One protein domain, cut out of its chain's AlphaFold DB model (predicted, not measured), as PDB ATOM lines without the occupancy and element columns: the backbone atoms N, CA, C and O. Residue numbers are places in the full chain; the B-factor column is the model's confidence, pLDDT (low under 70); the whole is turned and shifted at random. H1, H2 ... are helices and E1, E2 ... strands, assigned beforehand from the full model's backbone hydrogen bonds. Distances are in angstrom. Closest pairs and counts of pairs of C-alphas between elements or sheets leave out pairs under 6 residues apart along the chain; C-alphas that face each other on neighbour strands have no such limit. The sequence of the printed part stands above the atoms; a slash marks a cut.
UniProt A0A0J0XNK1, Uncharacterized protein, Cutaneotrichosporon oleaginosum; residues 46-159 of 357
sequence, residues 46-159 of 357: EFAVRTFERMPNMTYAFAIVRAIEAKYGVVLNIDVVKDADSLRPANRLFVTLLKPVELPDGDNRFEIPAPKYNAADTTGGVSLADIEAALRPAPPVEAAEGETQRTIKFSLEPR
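This is residues 46 to 159 of the 357 residues of an uncharacterized protein of Cutaneotrichosporon oleaginosum (UniProt A0A0J0XNK1). A strongly twisted sheet of five strands curls round one long helix, H1, which fills its hollow face; a second, short helix, H2, packs on H1 and is not on the sheet. Two long stretches with no named element, residues 114 to 127 and 136 to 150, lead to H2 and away from it. The printed part has 114 residues, with two named helices and five named strands in the order E1, H1, E2, E3, E4, H2, E5; the sheet runs E2, E3, E1, E5, E4, all antiparallel, and the class is mixed, helices and strands. The whole is compact, with a radius of gyration of the C-alphas of 14.4 A and spans of 42 by 36 by 22 A.

Strand E1, residues 46 to 51, begins at C-alpha 46 (356.999, 468.381, 330.589). Helix H1 is residues 58 to 72, 20.9 A from first to last C-alpha. Strand E2, residues 75 to 82, is 19.6 A long, and E3, residues 89 to 97, is 20.3 A long and bends by 72 degrees at residue 92. Strand E4 is residues 109 to 113, and helix H2, residues 128 to 135, begins at C-alpha 128 (334.946, 452.847, 336.504). Strand E5, residues 151 to 158, spans 22.9 A and ends at C-alpha 158 (360.996, 469.893, 335.205).

Inner strands E1 and E5 are antiparallel at 148 degrees, with N 50 and O 155 2.9 A apart. On the other side of E1 is E3, antiparallel at 153 degrees, with N 49 and O 93 at 2.8 A. E2 and E3 form a hairpin, with N 79 and O 94 at 2.9 A; E2 is an edge strand. E4, the other edge strand, is antiparallel to E5 at 147 degrees, with N 110 and O 154 at 2.8 A. H1 is on the sheet; its closest C-alphas to E2 are those of Glu 69 and Val 75, 6.0 A apart, and to E4 those of Ala 67 and Ile 112, 7.4 A. E1, H1 and E2 make a split strand-helix-strand unit, two strands running the same way with E3 between them, and its crossover is right-handed. With H1 on one face, sheet and helix make two layers. H2 touches H1, closest at the C-alphas of Ala 63 and Ala 134, 5.4 A, at a shallow tilt of 26 degrees, the same way. H2 is apart from E1, E2 and E3. In H1 and H2 every O i to N i+4 pair is within hydrogen-bond range.

The C-alphas farthest apart, those of Asp 105 and Thr 122, are 45.5 A apart. The printed part has no cut. The links E3 to E4, E4 to H2 and H2 to E5 are long. Mean pLDDT of the printed part is 86.5; residues 119 to 124 and 138 to 146 are under 70.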
ATOM      1  N   GLU A  46     357.033 469.761 330.119       90.19
ATOM      2  CA  GLU A  46     356.999 468.381 330.589       90.19
ATOM      3  C   GLU A  46     357.510 468.276 332.013       90.19
ATOM      4  O   GLU A  46     358.585 468.775 332.348       90.19
ATOM      5  N   PHE A  47     356.762 467.550 332.830       91.38
ATOM      6  CA  PHE A  47     357.098 467.274 334.212       91.38
ATOM      7  C   PHE A  47     357.331 465.784 334.403       91.38
ATOM      8  O   PHE A  47     356.572 464.942 333.913       91.38
ATOM      9  N   ALA A  48     358.390 465.459 335.135       94.12
ATOM     10  CA  ALA A  48     358.507 464.182 335.807       94.12
ATOM     11  C   ALA A  48     357.920 464.351 337.205       94.12
ATOM     12  O   ALA A  48     358.362 465.186 337.989       94.12
ATOM     13  N   VAL A  49     356.900 463.569 337.508       95.94
ATOM     14  CA  VAL A  49     356.230 463.598 338.799       95.94
ATOM     15  C   VAL A  49     356.673 462.370 339.567       95.94
ATOM     16  O   VAL A  49     356.515 461.237 339.100       95.94
ATOM     17  N   ARG A  50     357.264 462.597 340.735       96.81
ATOM     18  CA  ARG A  50     357.799 461.545 341.592       96.81
ATOM     19  C   ARG A  50     356.945 461.439 342.842       96.81
ATOM     20  O   ARG A  50     356.865 462.386 343.619       96.81
ATOM     21  N   THR A  51     356.321 460.289 343.055       96.75
ATOM     22  CA  THR A  51     355.598 460.024 344.301       96.75
ATOM     23  C   THR A  51     356.579 459.540 345.364       96.75
ATOM     24  O   THR A  51     357.515 458.790 345.067       96.75
ATOM     25  N   PHE A  52     356.398 459.983 346.610       96.00
ATOM     26  CA  PHE A  52     357.222 459.500 347.727       96.00
ATOM     27  C   PHE A  52     356.832 458.072 348.120       96.00
ATOM     28  O   PHE A  52     357.691 457.254 348.440       96.00
ATOM     29  N   GLU A  53     355.542 457.764 348.022       94.50
ATOM     30  CA  GLU A  53     354.982 456.445 348.298       94.50
ATOM     31  C   GLU A  53     354.681 455.681 347.007       94.50
ATOM     32  O   GLU A  53     354.501 456.266 345.931       94.50
ATOM     33  N   ARG A  54     354.621 454.349 347.115       93.06
ATOM     34  CA  ARG A  54     354.245 453.489 345.993       93.06
ATOM     35  C   ARG A  54     352.759 453.605 345.708       93.06
ATOM     36  O   ARG A  54     351.945 453.395 346.601       93.06
ATOM     37  N   MET A  55     352.410 453.892 344.455       93.62
ATOM     38  CA  MET A  55     351.013 453.963 344.040       93.62
ATOM     39  C   MET A  55     350.407 452.550 344.027       93.62
ATOM     40  O   MET A  55     350.887 451.683 343.292       93.62
ATOM     41  N   PRO A  56     349.366 452.275 344.833       90.75
ATOM     42  CA  PRO A  56     348.768 450.945 344.881       90.75
ATOM     43  C   PRO A  56     347.988 450.625 343.599       90.75
ATOM     44  O   PRO A  56     347.944 449.469 343.183       90.75
ATOM     45  N   ASN A  57     347.387 451.638 342.972       91.50
ATOM     46  CA  ASN A  57     346.478 451.502 341.840       91.50
ATOM     47  C   ASN A  57     346.529 452.747 340.922       91.50
ATOM     48  O   ASN A  57     347.199 453.739 341.214       91.50
ATOM     49  N   MET A  58     345.806 452.698 339.799       91.94
ATOM     50  CA  MET A  58     345.760 453.801 338.827       91.94
ATOM     51  C   MET A  58     344.953 455.022 339.297       91.94
ATOM     52  O   MET A  58     345.175 456.110 338.770       91.94
ATOM     53  N   THR A  59     344.052 454.894 340.281       92.50
ATOM     54  CA  THR A  59     343.264 456.046 340.770       92.50
ATOM     55  C   THR A  59     344.150 457.099 341.415       92.50
ATOM     56  O   THR A  59     343.898 458.288 341.251       92.50
ATOM     57  N   TYR A  60     345.242 456.678 342.058       93.38
ATOM     58  CA  TYR A  60     346.240 457.589 342.619       93.38
ATOM     59  C   TYR A  60     346.897 458.432 341.522       93.38
ATOM     60  O   TYR A  60     347.039 459.641 341.684       93.38
ATOM     61  N   ALA A  61     347.235 457.827 340.378       94.81
ATOM     62  CA  ALA A  61     347.797 458.560 339.248       94.81
ATOM     63  C   ALA A  61     346.801 459.599 338.703       94.81
ATOM     64  O   ALA A  61     347.190 460.738 338.455       94.81
ATOM     65  N   PHE A  62     345.515 459.249 338.579       94.31
ATOM     66  CA  PHE A  62     344.478 460.192 338.144       94.31
ATOM     67  C   PHE A  62     344.249 461.331 339.143       94.31
ATOM     68  O   PHE A  62     344.125 462.479 338.722       94.31
ATOM     69  N   ALA A  63     344.265 461.046 340.447       93.56
ATOM     70  CA  ALA A  63     344.156 462.069 341.486       93.56
ATOM     71  C   ALA A  63     345.335 463.061 341.433       93.56
ATOM     72  O   ALA A  63     345.131 464.273 341.507       93.56
ATOM     73  N   ILE A  64     346.562 462.566 341.224       95.44
ATOM     74  CA  ILE A  64     347.752 463.415 341.049       95.44
ATOM     75  C   ILE A  64     347.629 464.273 339.787       95.44
ATOM     76  O   ILE A  64     347.853 465.480 339.844       95.44
ATOM     77  N   VAL A  65     347.241 463.676 338.657       95.19
ATOM     78  CA  VAL A  65     347.028 464.408 337.399       95.19
ATOM     79  C   VAL A  65     345.989 465.508 337.586       95.19
ATOM     80  O   VAL A  65     346.217 466.626 337.139       95.19
ATOM     81  N   ARG A  66     344.889 465.234 338.290       94.19
ATOM     82  CA  ARG A  66     343.858 466.236 338.579       94.19
ATOM     83  C   ARG A  66     344.364 467.374 339.448       94.19
ATOM     84  O   ARG A  66     344.062 468.528 339.160       94.19
ATOM     85  N   ALA A  67     345.158 467.075 340.471       93.94
ATOM     86  CA  ALA A  67     345.779 468.104 341.297       93.94
ATOM     87  C   ALA A  67     346.740 468.990 340.484       93.94
ATOM     88  O   ALA A  67     346.775 470.207 340.668       93.94
ATOM     89  N   ILE A  68     347.478 468.393 339.543       94.62
ATOM     90  CA  ILE A  68     348.335 469.124 338.604       94.62
ATOM     91  C   ILE A  68     347.486 469.970 337.647       94.62
ATOM     92  O   ILE A  68     347.798 471.143 337.464       94.62
ATOM     93  N   GLU A  69     346.402 469.420 337.092       93.94
ATOM     94  CA  GLU A  69     345.486 470.158 336.214       93.94
ATOM     95  C   GLU A  69     344.880 471.375 336.908       93.94
ATOM     96  O   GLU A  69     344.818 472.456 336.323       93.94
ATOM     97  N   ALA A  70     344.473 471.215 338.169       93.19
ATOM     98  CA  ALA A  70     343.902 472.289 338.966       93.19
ATOM     99  C   ALA A  70     344.907 473.421 339.225       93.19
ATOM    100  O   ALA A  70     344.528 474.590 339.204       93.19
ATOM    101  N   LYS A  71     346.187 473.092 339.458       93.31
ATOM    102  CA  LYS A  71     347.216 474.090 339.786       93.31
ATOM    103  C   LYS A  71     347.867 474.728 338.556       93.31
ATOM    104  O   LYS A  71     348.177 475.915 338.586       93.31
ATOM    105  N   TYR A  72     348.106 473.954 337.501       93.19
ATOM    106  CA  TYR A  72     348.954 474.359 336.373       93.19
ATOM    107  C   TYR A  72     348.223 474.407 335.024       93.19
ATOM    108  O   TYR A  72     348.773 474.904 334.042       93.19
ATOM    109  N   GLY A  73     346.971 473.948 334.961       92.19
ATOM    110  CA  GLY A  73     346.147 473.957 333.755       92.19
ATOM    111  C   GLY A  73     346.120 472.619 333.014       92.19
ATOM    112  O   GLY A  73     346.624 471.607 333.481       92.19
ATOM    113  N   VAL A  74     345.487 472.614 331.840       93.38
ATOM    114  CA  VAL A  74     345.116 471.390 331.111       93.38
ATOM    115  C   VAL A  74     346.327 470.507 330.785       93.38
ATOM    116  O   VAL A  74     347.307 470.966 330.185       93.38
ATOM    117  N   VAL A  75     346.215 469.221 331.122       93.44
ATOM    118  CA  VAL A  75     347.198 468.188 330.789       93.44
ATOM    119  C   VAL A  75     346.889 467.623 329.399       93.44
ATOM    120  O   VAL A  75     345.777 467.194 329.116       93.44
ATOM    121  N   LEU A  76     347.887 467.618 328.516       91.50
ATOM    122  CA  LEU A  76     347.781 467.100 327.149       91.50
ATOM    123  C   LEU A  76     348.038 465.590 327.091       91.50
ATOM    124  O   LEU A  76     347.361 464.864 326.367       91.50
ATOM    125  N   ASN A  77     349.070 465.131 327.799       92.88
ATOM    126  CA  ASN A  77     349.517 463.746 327.746       92.88
ATOM    127  C   ASN A  77     349.983 463.268 329.120       92.88
ATOM    128  O   ASN A  77     350.613 464.019 329.868       92.88
ATOM    129  N   ILE A  78     349.691 462.004 329.414       94.38
ATOM    130  CA  ILE A  78     350.031 461.334 330.665       94.38
ATOM    131  C   ILE A  78     350.670 459.999 330.300       94.38
ATOM    132  O   ILE A  78     350.050 459.165 329.643       94.38
ATOM    133  N   ASP A  79     351.898 459.785 330.754       95.44
ATOM    134  CA  ASP A  79     352.604 458.516 330.615       95.44
ATOM    135  C   ASP A  79     352.927 457.969 332.008       95.44
ATOM    136  O   ASP A  79     353.750 458.517 332.746       95.44
ATOM    137  N   VAL A  80     352.220 456.907 332.395       95.00
ATOM    138  CA  VAL A  80     352.387 456.252 333.695       95.00
ATOM    139  C   VAL A  80     353.266 455.028 333.506       95.00
ATOM    140  O   VAL A  80     352.852 454.040 332.893       95.00
ATOM    141  N   VAL A  81     354.475 455.078 334.065       93.69
ATOM    142  CA  VAL A  81     355.391 453.937 334.047       93.69
ATOM    143  C   VAL A  81     354.791 452.833 334.907       93.69
ATOM    144  O   VAL A  81     354.382 453.080 336.039       93.69
ATOM    145  N   LYS A  82     354.729 451.613 334.378       93.25
ATOM    146  CA  LYS A  82     354.272 450.435 335.120       93.25
ATOM    147  C   LYS A  82     355.459 449.549 335.458       93.25
ATOM    148  O   LYS A  82     356.362 449.390 334.638       93.25
ATOM    149  N   ASP A  83     355.433 448.959 336.644       89.75
ATOM    150  CA  ASP A  83     356.388 447.923 337.025       89.75
ATOM    151  C   ASP A  83     356.151 446.683 336.152       89.75
ATOM    152  O   ASP A  83     355.013 446.225 336.032       89.75
ATOM    153  N   ALA A  84     357.211 446.120 335.565       90.75
ATOM    154  CA  ALA A  84     357.098 444.977 334.656       90.75
ATOM    155  C   ALA A  84     356.500 443.735 335.341       90.75
ATOM    156  O   ALA A  84     355.669 443.051 334.751       90.75
ATOM    157  N   ASP A  85     356.876 443.498 336.600       91.06
ATOM    158  CA  ASP A  85     356.490 442.280 337.320       91.06
ATOM    159  C   ASP A  85     355.085 442.374 337.922       91.06
ATOM    160  O   ASP A  85     354.321 441.415 337.903       91.06
ATOM    161  N   SER A  86     354.730 443.537 338.478       87.38
ATOM    162  CA  SER A  86     353.462 443.703 339.203       87.38
ATOM    163  C   SER A  86     352.356 444.345 338.372       87.38
ATOM    164  O   SER A  86     351.208 444.368 338.815       87.38
ATOM    165  N   LEU A  87     352.698 444.920 337.213       86.19
ATOM    166  CA  LEU A  87     351.822 445.740 336.365       86.19
ATOM    167  C   LEU A  87     351.166 446.930 337.093       86.19
ATOM    168  O   LEU A  87     350.293 447.600 336.534       86.19
ATOM    169  N   ARG A  88     351.601 447.222 338.325       88.56
ATOM    170  CA  ARG A  88     351.171 448.376 339.114       88.56
ATOM    171  C   ARG A  88     351.888 449.635 338.633       88.56
ATOM    172  O   ARG A  88     352.997 449.540 338.099       88.56
ATOM    173  N   PRO A  89     351.277 450.815 338.805       91.88
ATOM    174  CA  PRO A  89     351.948 452.065 338.490       91.88
ATOM    175  C   PRO A  89     353.176 452.248 339.393       91.88
ATOM    176  O   PRO A  89     353.096 452.134 340.615       91.88
ATOM    177  N   ALA A  90     354.319 452.516 338.770       94.06
ATOM    178  CA  ALA A  90     355.570 452.830 339.444       94.06
ATOM    179  C   ALA A  90     355.500 454.226 340.080       94.06
ATOM    180  O   ALA A  90     354.635 455.028 339.748       94.06
ATOM    181  N   ASN A  91     356.468 454.585 340.924       95.62
ATOM    182  CA  ASN A  91     356.484 455.870 341.651       95.62
ATOM    183  C   ASN A  91     356.816 457.093 340.768       95.62
ATOM    184  O   ASN A  91     357.268 458.131 341.260       95.62
ATOM    185  N   ARG A  92     356.692 456.955 339.446       95.50
ATOM    186  CA  ARG A  92     357.021 457.979 338.459       95.50
ATOM    187  C   ARG A  92     355.950 458.034 337.384       95.50
ATOM    188  O   ARG A  92     355.643 457.024 336.753       95.50
ATOM    189  N   LEU A  93     355.449 459.236 337.142       95.38
ATOM    190  CA  LEU A  93     354.541 459.543 336.046       95.38
ATOM    191  C   LEU A  93     355.060 460.768 335.290       95.38
ATOM    192  O   LEU A  93     355.698 461.645 335.872       95.38
ATOM    193  N   PHE A  94     354.840 460.806 333.984       95.62
ATOM    194  CA  PHE A  94     355.234 461.926 333.138       95.62
ATOM    195  C   PHE A  94     353.994 462.640 332.638       95.62
ATOM    196  O   PHE A  94     353.054 462.010 332.156       95.62
ATOM    197  N   VAL A  95     354.008 463.960 332.760       94.94
ATOM    198  CA  VAL A  95     352.874 464.814 332.423       94.94
ATOM    199  C   VAL A  95     353.350 465.898 331.473       94.94
ATOM    200  O   VAL A  95     354.347 466.564 331.738       94.94
ATOM    201  N   THR A  96     352.630 466.078 330.370       93.62
ATOM    202  CA  THR A  96     352.843 467.178 329.425       93.62
ATOM    203  C   THR A  96     351.681 468.153 329.553       93.62
ATOM    204  O   THR A  96     350.535 467.754 329.351       93.62
ATOM    205  N   LEU A  97     351.954 469.419 329.868       91.88
ATOM    206  CA  LEU A  97     350.927 470.462 329.904       91.88
ATOM    207  C   LEU A  97     350.718 471.103 328.537       91.88
ATOM    208  O   LEU A  97     351.654 471.233 327.748       91.88
ATOM    209  N   LEU A  98     349.483 471.546 328.289       87.62
ATOM    210  CA  LEU A  98     349.128 472.288 327.081       87.62
ATOM    211  C   LEU A  98     349.785 473.674 327.047       87.62
ATOM    212  O   LEU A  98     350.207 474.125 325.988       87.62
ATOM    213  N   LYS A  99     349.843 474.358 328.195       87.12
ATOM    214  CA  LYS A  99     350.451 475.686 328.314       87.12
ATOM    215  C   LYS A  99     351.829 475.576 328.966       87.12
ATOM    216  O   LYS A  99     351.986 474.773 329.890       87.12
ATOM    217  N   PRO A 100     352.817 476.359 328.510       87.75
ATOM    218  CA  PRO A 100     354.097 476.437 329.185       87.75
ATOM    219  C   PRO A 100     353.900 477.055 330.568       87.75
ATOM    220  O   PRO A 100     353.268 478.102 330.707       87.75
ATOM    221  N   VAL A 101     354.423 476.380 331.587       88.88
ATOM    222  CA  VAL A 101     354.424 476.869 332.965       88.88
ATOM    223  C   VAL A 101     355.836 476.805 333.519       88.88
ATOM    224  O   VAL A 101     356.504 475.772 333.414       88.88
ATOM    225  N   GLU A 102     356.274 477.915 334.104       87.69
ATOM    226  CA  GLU A 102     357.496 477.994 334.893       87.69
ATOM    227  C   GLU A 102     357.191 477.479 336.300       87.69
ATOM    228  O   GLU A 102     356.270 477.949 336.974       87.69
ATOM    229  N   LEU A 103     357.926 476.452 336.725       86.25
ATOM    230  CA  LEU A 103     357.862 476.016 338.112       86.25
ATOM    231  C   LEU A 103     358.615 477.040 338.962       86.25
ATOM    232  O   LEU A 103     359.717 477.423 338.574       86.25
ATOM    233  N   PRO A 104     358.064 477.461 340.112       86.25
ATOM    234  CA  PRO A 104     358.800 478.319 341.023       86.25
ATOM    235  C   PRO A 104     360.085 477.614 341.477       86.25
ATOM    236  O   PRO A 104     360.084 476.401 341.730       86.25
ATOM    237  N   ASP A 105     361.162 478.387 341.592       81.12
ATOM    238  CA  ASP A 105     362.443 477.940 342.130       81.12
ATOM    239  C   ASP A 105     362.261 477.599 343.621       81.12
ATOM    240  O   ASP A 105     362.284 478.467 344.491       81.12
ATOM    241  N   GLY A 106     361.981 476.329 343.930       81.69
ATOM    242  CA  GLY A 106     361.687 475.880 345.290       81.69
ATOM    243  C   GLY A 106     361.221 474.427 345.396       81.69
ATOM    244  O   GLY A 106     361.218 473.669 344.421       81.69
ATOM    245  N   ASP A 107     360.824 474.031 346.611       78.31
ATOM    246  CA  ASP A 107     360.285 472.700 346.906       78.31
ATOM    247  C   ASP A 107     358.902 472.543 346.240       78.31
ATOM    248  O   ASP A 107     357.860 472.870 346.806       78.31
ATOM    249  N   ASN A 108     358.883 472.020 345.011       91.44
ATOM    250  CA  ASN A 108     357.671 471.674 344.259       91.44
ATOM    251  C   ASN A 108     357.021 470.388 344.799       91.44
ATOM    252  O   ASN A 108     356.763 469.443 344.050       91.44
ATOM    253  N   ARG A 109     356.813 470.336 346.118       95.38
ATOM    254  CA  ARG A 109     356.205 469.218 346.839       95.38
ATOM    255  C   ARG A 109     354.736 469.506 347.094       95.38
ATOM    256  O   ARG A 109     354.355 470.602 347.492       95.38
ATOM    257  N   PHE A 110     353.928 468.487 346.875       95.06
ATOM    258  CA  PHE A 110     352.483 468.536 346.962       95.06
ATOM    259  C   PHE A 110     351.994 467.418 347.854       95.06
ATOM    260  O   PHE A 110     352.527 466.308 347.813       95.06
ATOM    261  N   GLU A 111     350.952 467.717 348.618       95.00
ATOM    262  CA  GLU A 111     350.212 466.736 349.392       95.00
ATOM    263  C   GLU A 111     348.754 466.794 348.945       95.00
ATOM    264  O   GLU A 111     348.157 467.870 348.890       95.00
ATOM    265  N   ILE A 112     348.199 465.642 348.579       93.44
ATOM    266  CA  ILE A 112     346.794 465.504 348.194       93.44
ATOM    267  C   ILE A 112     346.153 464.393 349.021       93.44
ATOM    268  O   ILE A 112     346.839 463.434 349.379       93.44
ATOM    269  N   PRO A 113     344.854 464.468 349.332       92.00
ATOM    270  CA  PRO A 113     344.164 463.348 349.951       92.00
ATOM    271  C   PRO A 113     344.177 462.136 349.007       92.00
ATOM    272  O   PRO A 113     343.973 462.269 347.800       92.00
ATOM    273  N   ALA A 114     344.423 460.946 349.550       90.12
ATOM    274  CA  ALA A 114     344.365 459.713 348.784       90.12
ATOM    275  C   ALA A 114     342.921 459.432 348.344       90.12
ATOM    276  O   ALA A 114     341.998 459.564 349.158       90.12
ATOM    277  N   PRO A 115     342.702 459.024 347.082       88.50
ATOM    278  CA  PRO A 115     341.377 458.651 346.628       88.50
ATOM    279  C   PRO A 115     340.935 457.382 347.358       88.50
ATOM    280  O   PRO A 115     341.694 456.413 347.477       88.50
ATOM    281  N   LYS A 116     339.688 457.379 347.830       84.31
ATOM    282  CA  LYS A 116     339.049 456.159 348.320       84.31
ATOM    283  C   LYS A 116     338.848 455.224 347.129       84.31
ATOM    284  O   LYS A 116     338.463 455.673 346.053       84.31
ATOM    285  N   TYR A 117     339.153 453.947 347.312       80.62
ATOM    286  CA  TYR A 117     338.855 452.918 346.326       80.62
ATOM    287  C   TYR A 117     338.086 451.807 347.023       80.62
ATOM    288  O   TYR A 117     338.465 451.371 348.115       80.62
ATOM    289  N   ASN A 118     337.004 451.356 346.401       75.56
ATOM    290  CA  ASN A 118     336.225 450.255 346.939       75.56
ATOM    291  C   ASN A 118     336.949 448.938 346.649       75.56
ATOM    292  O   ASN A 118     336.807 448.343 345.588       75.56
ATOM    293  N   ALA A 119     337.707 448.445 347.631       69.44
ATOM    294  CA  ALA A 119     338.351 447.130 347.559       69.44
ATOM    295  C   ALA A 119     337.349 445.955 347.478       69.44
ATOM    296  O   ALA A 119     337.762 444.811 347.306       69.44
ATOM    297  N   ALA A 120     336.050 446.233 347.637       64.56
ATOM    298  CA  ALA A 120     334.968 445.255 347.602       64.56
ATOM    299  C   ALA A 120     334.670 444.711 346.192       64.56
ATOM    300  O   ALA A 120     334.022 443.668 346.081       64.56
ATOM    301  N   ASP A 121     335.153 445.364 345.129       66.31
ATOM    302  CA  ASP A 121     335.028 444.823 343.777       66.31
ATOM    303  C   ASP A 121     335.909 443.574 343.632       66.31
ATOM    304  O   ASP A 121     337.139 443.618 343.556       66.31
ATOM    305  N   THR A 122     335.231 442.427 343.598       55.09
ATOM    306  CA  THR A 122     335.777 441.058 343.565       55.09
ATOM    307  C   THR A 122     336.786 440.802 342.444       55.09
ATOM    308  O   THR A 122     337.583 439.871 342.533       55.09
ATOM    309  N   THR A 123     336.809 441.639 341.410       60.62
ATOM    310  CA  THR A 123     337.781 441.579 340.313       60.62
ATOM    311  C   THR A 123     339.161 442.141 340.666       60.62
ATOM    312  O   THR A 123     340.064 442.069 339.834       60.62
ATOM    313  N   GLY A 124     339.356 442.707 341.865       63.12
ATOM    314  CA  GLY A 124     340.652 443.236 342.320       63.12
ATOM    315  C   GLY A 124     341.187 444.392 341.464       63.12
ATOM    316  O   GLY A 124     342.369 444.733 341.532       63.12
ATOM    317  N   GLY A 125     340.322 444.966 340.630       76.56
ATOM    318  CA  GLY A 125     340.611 446.048 339.705       76.56
ATOM    319  C   GLY A 125     339.997 447.358 340.176       76.56
ATOM    320  O   GLY A 125     339.117 447.385 341.027       76.56
ATOM    321  N   VAL A 126     340.474 448.456 339.599       82.31
ATOM    322  CA  VAL A 126     339.866 449.773 339.786       82.31
ATOM    323  C   VAL A 126     338.536 449.805 339.035       82.31
ATOM    324  O   VAL A 126     338.527 449.561 337.825       82.31
ATOM    325  N   SER A 127     337.440 450.126 339.720       86.56
ATOM    326  CA  SER A 127     336.136 450.271 339.074       86.56
ATOM    327  C   SER A 127     336.066 451.566 338.260       86.56
ATOM    328  O   SER A 127     336.772 452.543 338.529       86.56
ATOM    329  N   LEU A 128     335.185 451.614 337.259       86.19
ATOM    330  CA  LEU A 128     334.946 452.847 336.504       86.19
ATOM    331  C   LEU A 128     334.397 453.962 337.411       86.19
ATOM    332  O   LEU A 128     334.765 455.121 337.237       86.19
ATOM    333  N   ALA A 129     333.606 453.606 338.428       87.75
ATOM    334  CA  ALA A 129     333.102 454.545 339.426       87.75
ATOM    335  C   ALA A 129     334.233 455.166 340.264       87.75
ATOM    336  O   ALA A 129     334.199 456.367 340.527       87.75
ATOM    337  N   ASP A 130     335.264 454.392 340.622       85.56
ATOM    338  CA  ASP A 130     336.436 454.915 341.337       85.56
ATOM    339  C   ASP A 130     337.247 455.883 340.459       85.56
ATOM    340  O   ASP A 130     337.755 456.895 340.945       85.56
ATOM    341  N   ILE A 131     337.365 455.598 339.154       86.38
ATOM    342  CA  ILE A 131     338.030 456.498 338.196       86.38
ATOM    343  C   ILE A 131     337.235 457.794 338.062       86.38
ATOM    344  O   ILE A 131     337.813 458.877 338.141       86.38
ATOM    345  N   GLU A 132     335.916 457.704 337.888       88.38
ATOM    346  CA  GLU A 132     335.053 458.881 337.840       88.38
ATOM    347  C   GLU A 132     335.145 459.702 339.125       88.38
ATOM    348  O   GLU A 132     335.269 460.923 339.054       88.38
ATOM    349  N   ALA A 133     335.136 459.055 340.291       86.81
ATOM    350  CA  ALA A 133     335.271 459.730 341.576       86.81
ATOM    351  C   ALA A 133     336.620 460.456 341.699       86.81
ATOM    352  O   ALA A 133     336.653 461.602 342.135       86.81
ATOM    353  N   ALA A 134     337.713 459.831 341.249       85.31
ATOM    354  CA  ALA A 134     339.042 460.443 341.234       85.31
ATOM    355  C   ALA A 134     339.175 461.591 340.213       85.31
ATOM    356  O   ALA A 134     340.001 462.483 340.398       85.31
ATOM    357  N   LEU A 135     338.393 461.570 339.126       85.38
ATOM    358  CA  LEU A 135     338.415 462.600 338.085       85.38
ATOM    359  C   LEU A 135     337.443 463.757 338.335       85.38
ATOM    360  O   LEU A 135     337.611 464.810 337.717       85.38
ATOM    361  N   ARG A 136     336.425 463.587 339.183       86.69
ATOM    362  CA  ARG A 136     335.477 464.661 339.491       86.69
ATOM    363  C   ARG A 136     336.182 465.764 340.289       86.69
ATOM    364  O   ARG A 136     336.874 465.460 341.258       86.69
ATOM    365  N   PRO A 137     335.984 467.047 339.934       70.38
ATOM    366  CA  PRO A 137     336.455 468.181 340.723       70.38
ATOM    367  C   PRO A 137     335.552 468.343 341.955       70.38
ATOM    368  O   PRO A 137     334.809 469.310 342.075       70.38
ATOM    369  N   ALA A 138     335.523 467.340 342.829       61.38
ATOM    370  CA  ALA A 138     334.778 467.415 344.073       61.38
ATOM    371  C   ALA A 138     335.683 468.009 345.164       61.38
ATOM    372  O   ALA A 138     336.869 467.661 345.217       61.38
ATOM    373  N   PRO A 139     335.156 468.882 346.045       58.19
ATOM    374  CA  PRO A 139     335.847 469.200 347.288       58.19
ATOM    375  C   PRO A 139     336.139 467.889 348.034       58.19
ATOM    376  O   PRO A 139     335.373 466.929 347.880       58.19
ATOM    377  N   PRO A 140     337.252 467.809 348.786       57.53
ATOM    378  CA  PRO A 140     337.616 466.594 349.501       57.53
ATOM    379  C   PRO A 140     336.408 466.156 350.322       57.53
ATOM    380  O   PRO A 140     335.937 466.910 351.167       57.53
ATOM    381  N   VAL A 141     335.868 464.973 350.010       59.78
ATOM    382  CA  VAL A 141     334.774 464.387 350.783       59.78
ATOM    383  C   VAL A 141     335.278 464.334 352.214       59.78
ATOM    384  O   VAL A 141     336.271 463.645 352.469       59.78
ATOM    385  N   GLU A 142     334.655 465.120 353.094       59.88
ATOM    386  CA  GLU A 142     334.980 465.144 354.513       59.88
ATOM    387  C   GLU A 142     335.002 463.694 354.980       59.88
ATOM    388  O   GLU A 142     334.047 462.935 354.776       59.88
ATOM    389  N   ALA A 143     336.169 463.257 355.452       58.50
ATOM    390  CA  ALA A 143     336.329 461.893 355.903       58.50
ATOM    391  C   ALA A 143     335.271 461.648 356.979       58.50
ATOM    392  O   ALA A 143     335.187 462.414 357.936       58.50
ATOM    393  N   ALA A 144     334.455 460.604 356.800       61.97
ATOM    394  CA  ALA A 144     333.559 460.143 357.848       61.97
ATOM    395  C   ALA A 144     334.359 460.054 359.157       61.97
ATOM    396  O   ALA A 144     335.463 459.495 359.160       61.97
ATOM    397  N   GLU A 145     333.839 460.681 360.213       60.31
ATOM    398  CA  GLU A 145     334.520 460.872 361.492       60.31
ATOM    399  C   GLU A 145     335.168 459.556 361.962       60.31
ATOM    400  O   GLU A 145     334.480 458.596 362.300       60.31
ATOM    401  N   GLY A 146     336.507 459.490 361.930       68.44
ATOM    402  CA  GLY A 146     337.287 458.351 362.436       68.44
ATOM    403  C   GLY A 146     338.251 457.686 361.449       68.44
ATOM    404  O   GLY A 146     339.154 456.974 361.889       68.44
ATOM    405  N   GLU A 147     338.139 457.923 360.139       73.81
ATOM    406  CA  GLU A 147     339.079 457.353 359.161       73.81
ATOM    407  C   GLU A 147     340.215 458.347 358.863       73.81
ATOM    408  O   GLU A 147     339.993 459.404 358.269       73.81
ATOM    409  N   THR A 148     341.450 458.038 359.280       76.00
ATOM    410  CA  THR A 148     342.615 458.881 358.969       76.00
ATOM    411  C   THR A 148     342.834 458.910 357.460       76.00
ATOM    412  O   THR A 148     343.269 457.938 356.838       76.00
ATOM    413  N   GLN A 149     342.493 460.042 356.845       81.00
ATOM    414  CA  GLN A 149     342.627 460.230 355.409       81.00
ATOM    415  C   GLN A 149     344.112 460.173 355.043       81.00
ATOM    416  O   GLN A 149     344.889 461.067 355.375       81.00
ATOM    417  N   ARG A 150     344.526 459.085 354.386       88.44
ATOM    418  CA  ARG A 150     345.898 458.939 353.889       88.44
ATOM    419  C   ARG A 150     346.188 460.086 352.927       88.44
ATOM    420  O   ARG A 150     345.343 460.400 352.092       88.44
ATOM    421  N   THR A 151     347.364 460.695 353.017       93.31
ATOM    422  CA  THR A 151     347.792 461.743 352.086       93.31
ATOM    423  C   THR A 151     348.851 461.194 351.142       93.31
ATOM    424  O   THR A 151     349.753 460.465 351.539       93.31
ATOM    425  N   ILE A 152     348.731 461.520 349.861       94.19
ATOM    426  CA  ILE A 152     349.728 461.212 348.843       94.19
ATOM    427  C   ILE A 152     350.649 462.413 348.746       94.19
ATOM    428  O   ILE A 152     350.210 463.515 348.413       94.19
ATOM    429  N   LYS A 153     351.937 462.180 348.975       96.50
ATOM    430  CA  LYS A 153     352.977 463.182 348.754       96.50
ATOM    431  C   LYS A 153     353.632 462.945 347.397       96.50
ATOM    432  O   LYS A 153     354.001 461.809 347.074       96.50
ATOM    433  N   PHE A 154     353.851 464.003 346.622       96.81
ATOM    434  CA  PHE A 154     354.604 463.933 345.366       96.81
ATOM    435  C   PHE A 154     355.406 465.206 345.093       96.81
ATOM    436  O   PHE A 154     355.101 466.264 345.635       96.81
ATOM    437  N   SER A 155     356.441 465.107 344.259       96.69
ATOM    438  CA  SER A 155     357.241 466.239 343.790       96.69
ATOM    439  C   SER A 155     357.181 466.382 342.271       96.69
ATOM    440  O   SER A 155     357.121 465.382 341.551       96.69
ATOM    441  N   LEU A 156     357.207 467.624 341.784       95.44
ATOM    442  CA  LEU A 156     357.312 467.940 340.357       95.44
ATOM    443  C   LEU A 156     358.746 468.337 340.013       95.44
ATOM    444  O   LEU A 156     359.293 469.276 340.584       95.44
ATOM    445  N   GLU A 157     359.336 467.635 339.053       92.94
ATOM    446  CA  GLU A 157     360.657 467.932 338.508       92.94
ATOM    447  C   GLU A 157     360.500 468.346 337.034       92.94
ATOM    448  O   GLU A 157     359.881 467.606 336.255       92.94
ATOM    449  N   PRO A 158     361.031 469.508 336.607       90.12
ATOM    450  CA  PRO A 158     360.996 469.893 335.205       90.12
ATOM    451  C   PRO A 158     361.821 468.896 334.396       90.12
ATOM    452  O   PRO A 158     363.015 468.691 334.632       90.12
ATOM    453  N   ARG A 159     361.186 468.257 333.416       86.38
ATOM    454  CA  ARG A 159     361.869 467.335 332.522       86.38
ATOM    455  C   ARG A 159     362.368 468.125 331.330       86.38
ATOM    456  O   ARG A 159     361.654 468.320 330.349       86.38
TER     457      ARG A 159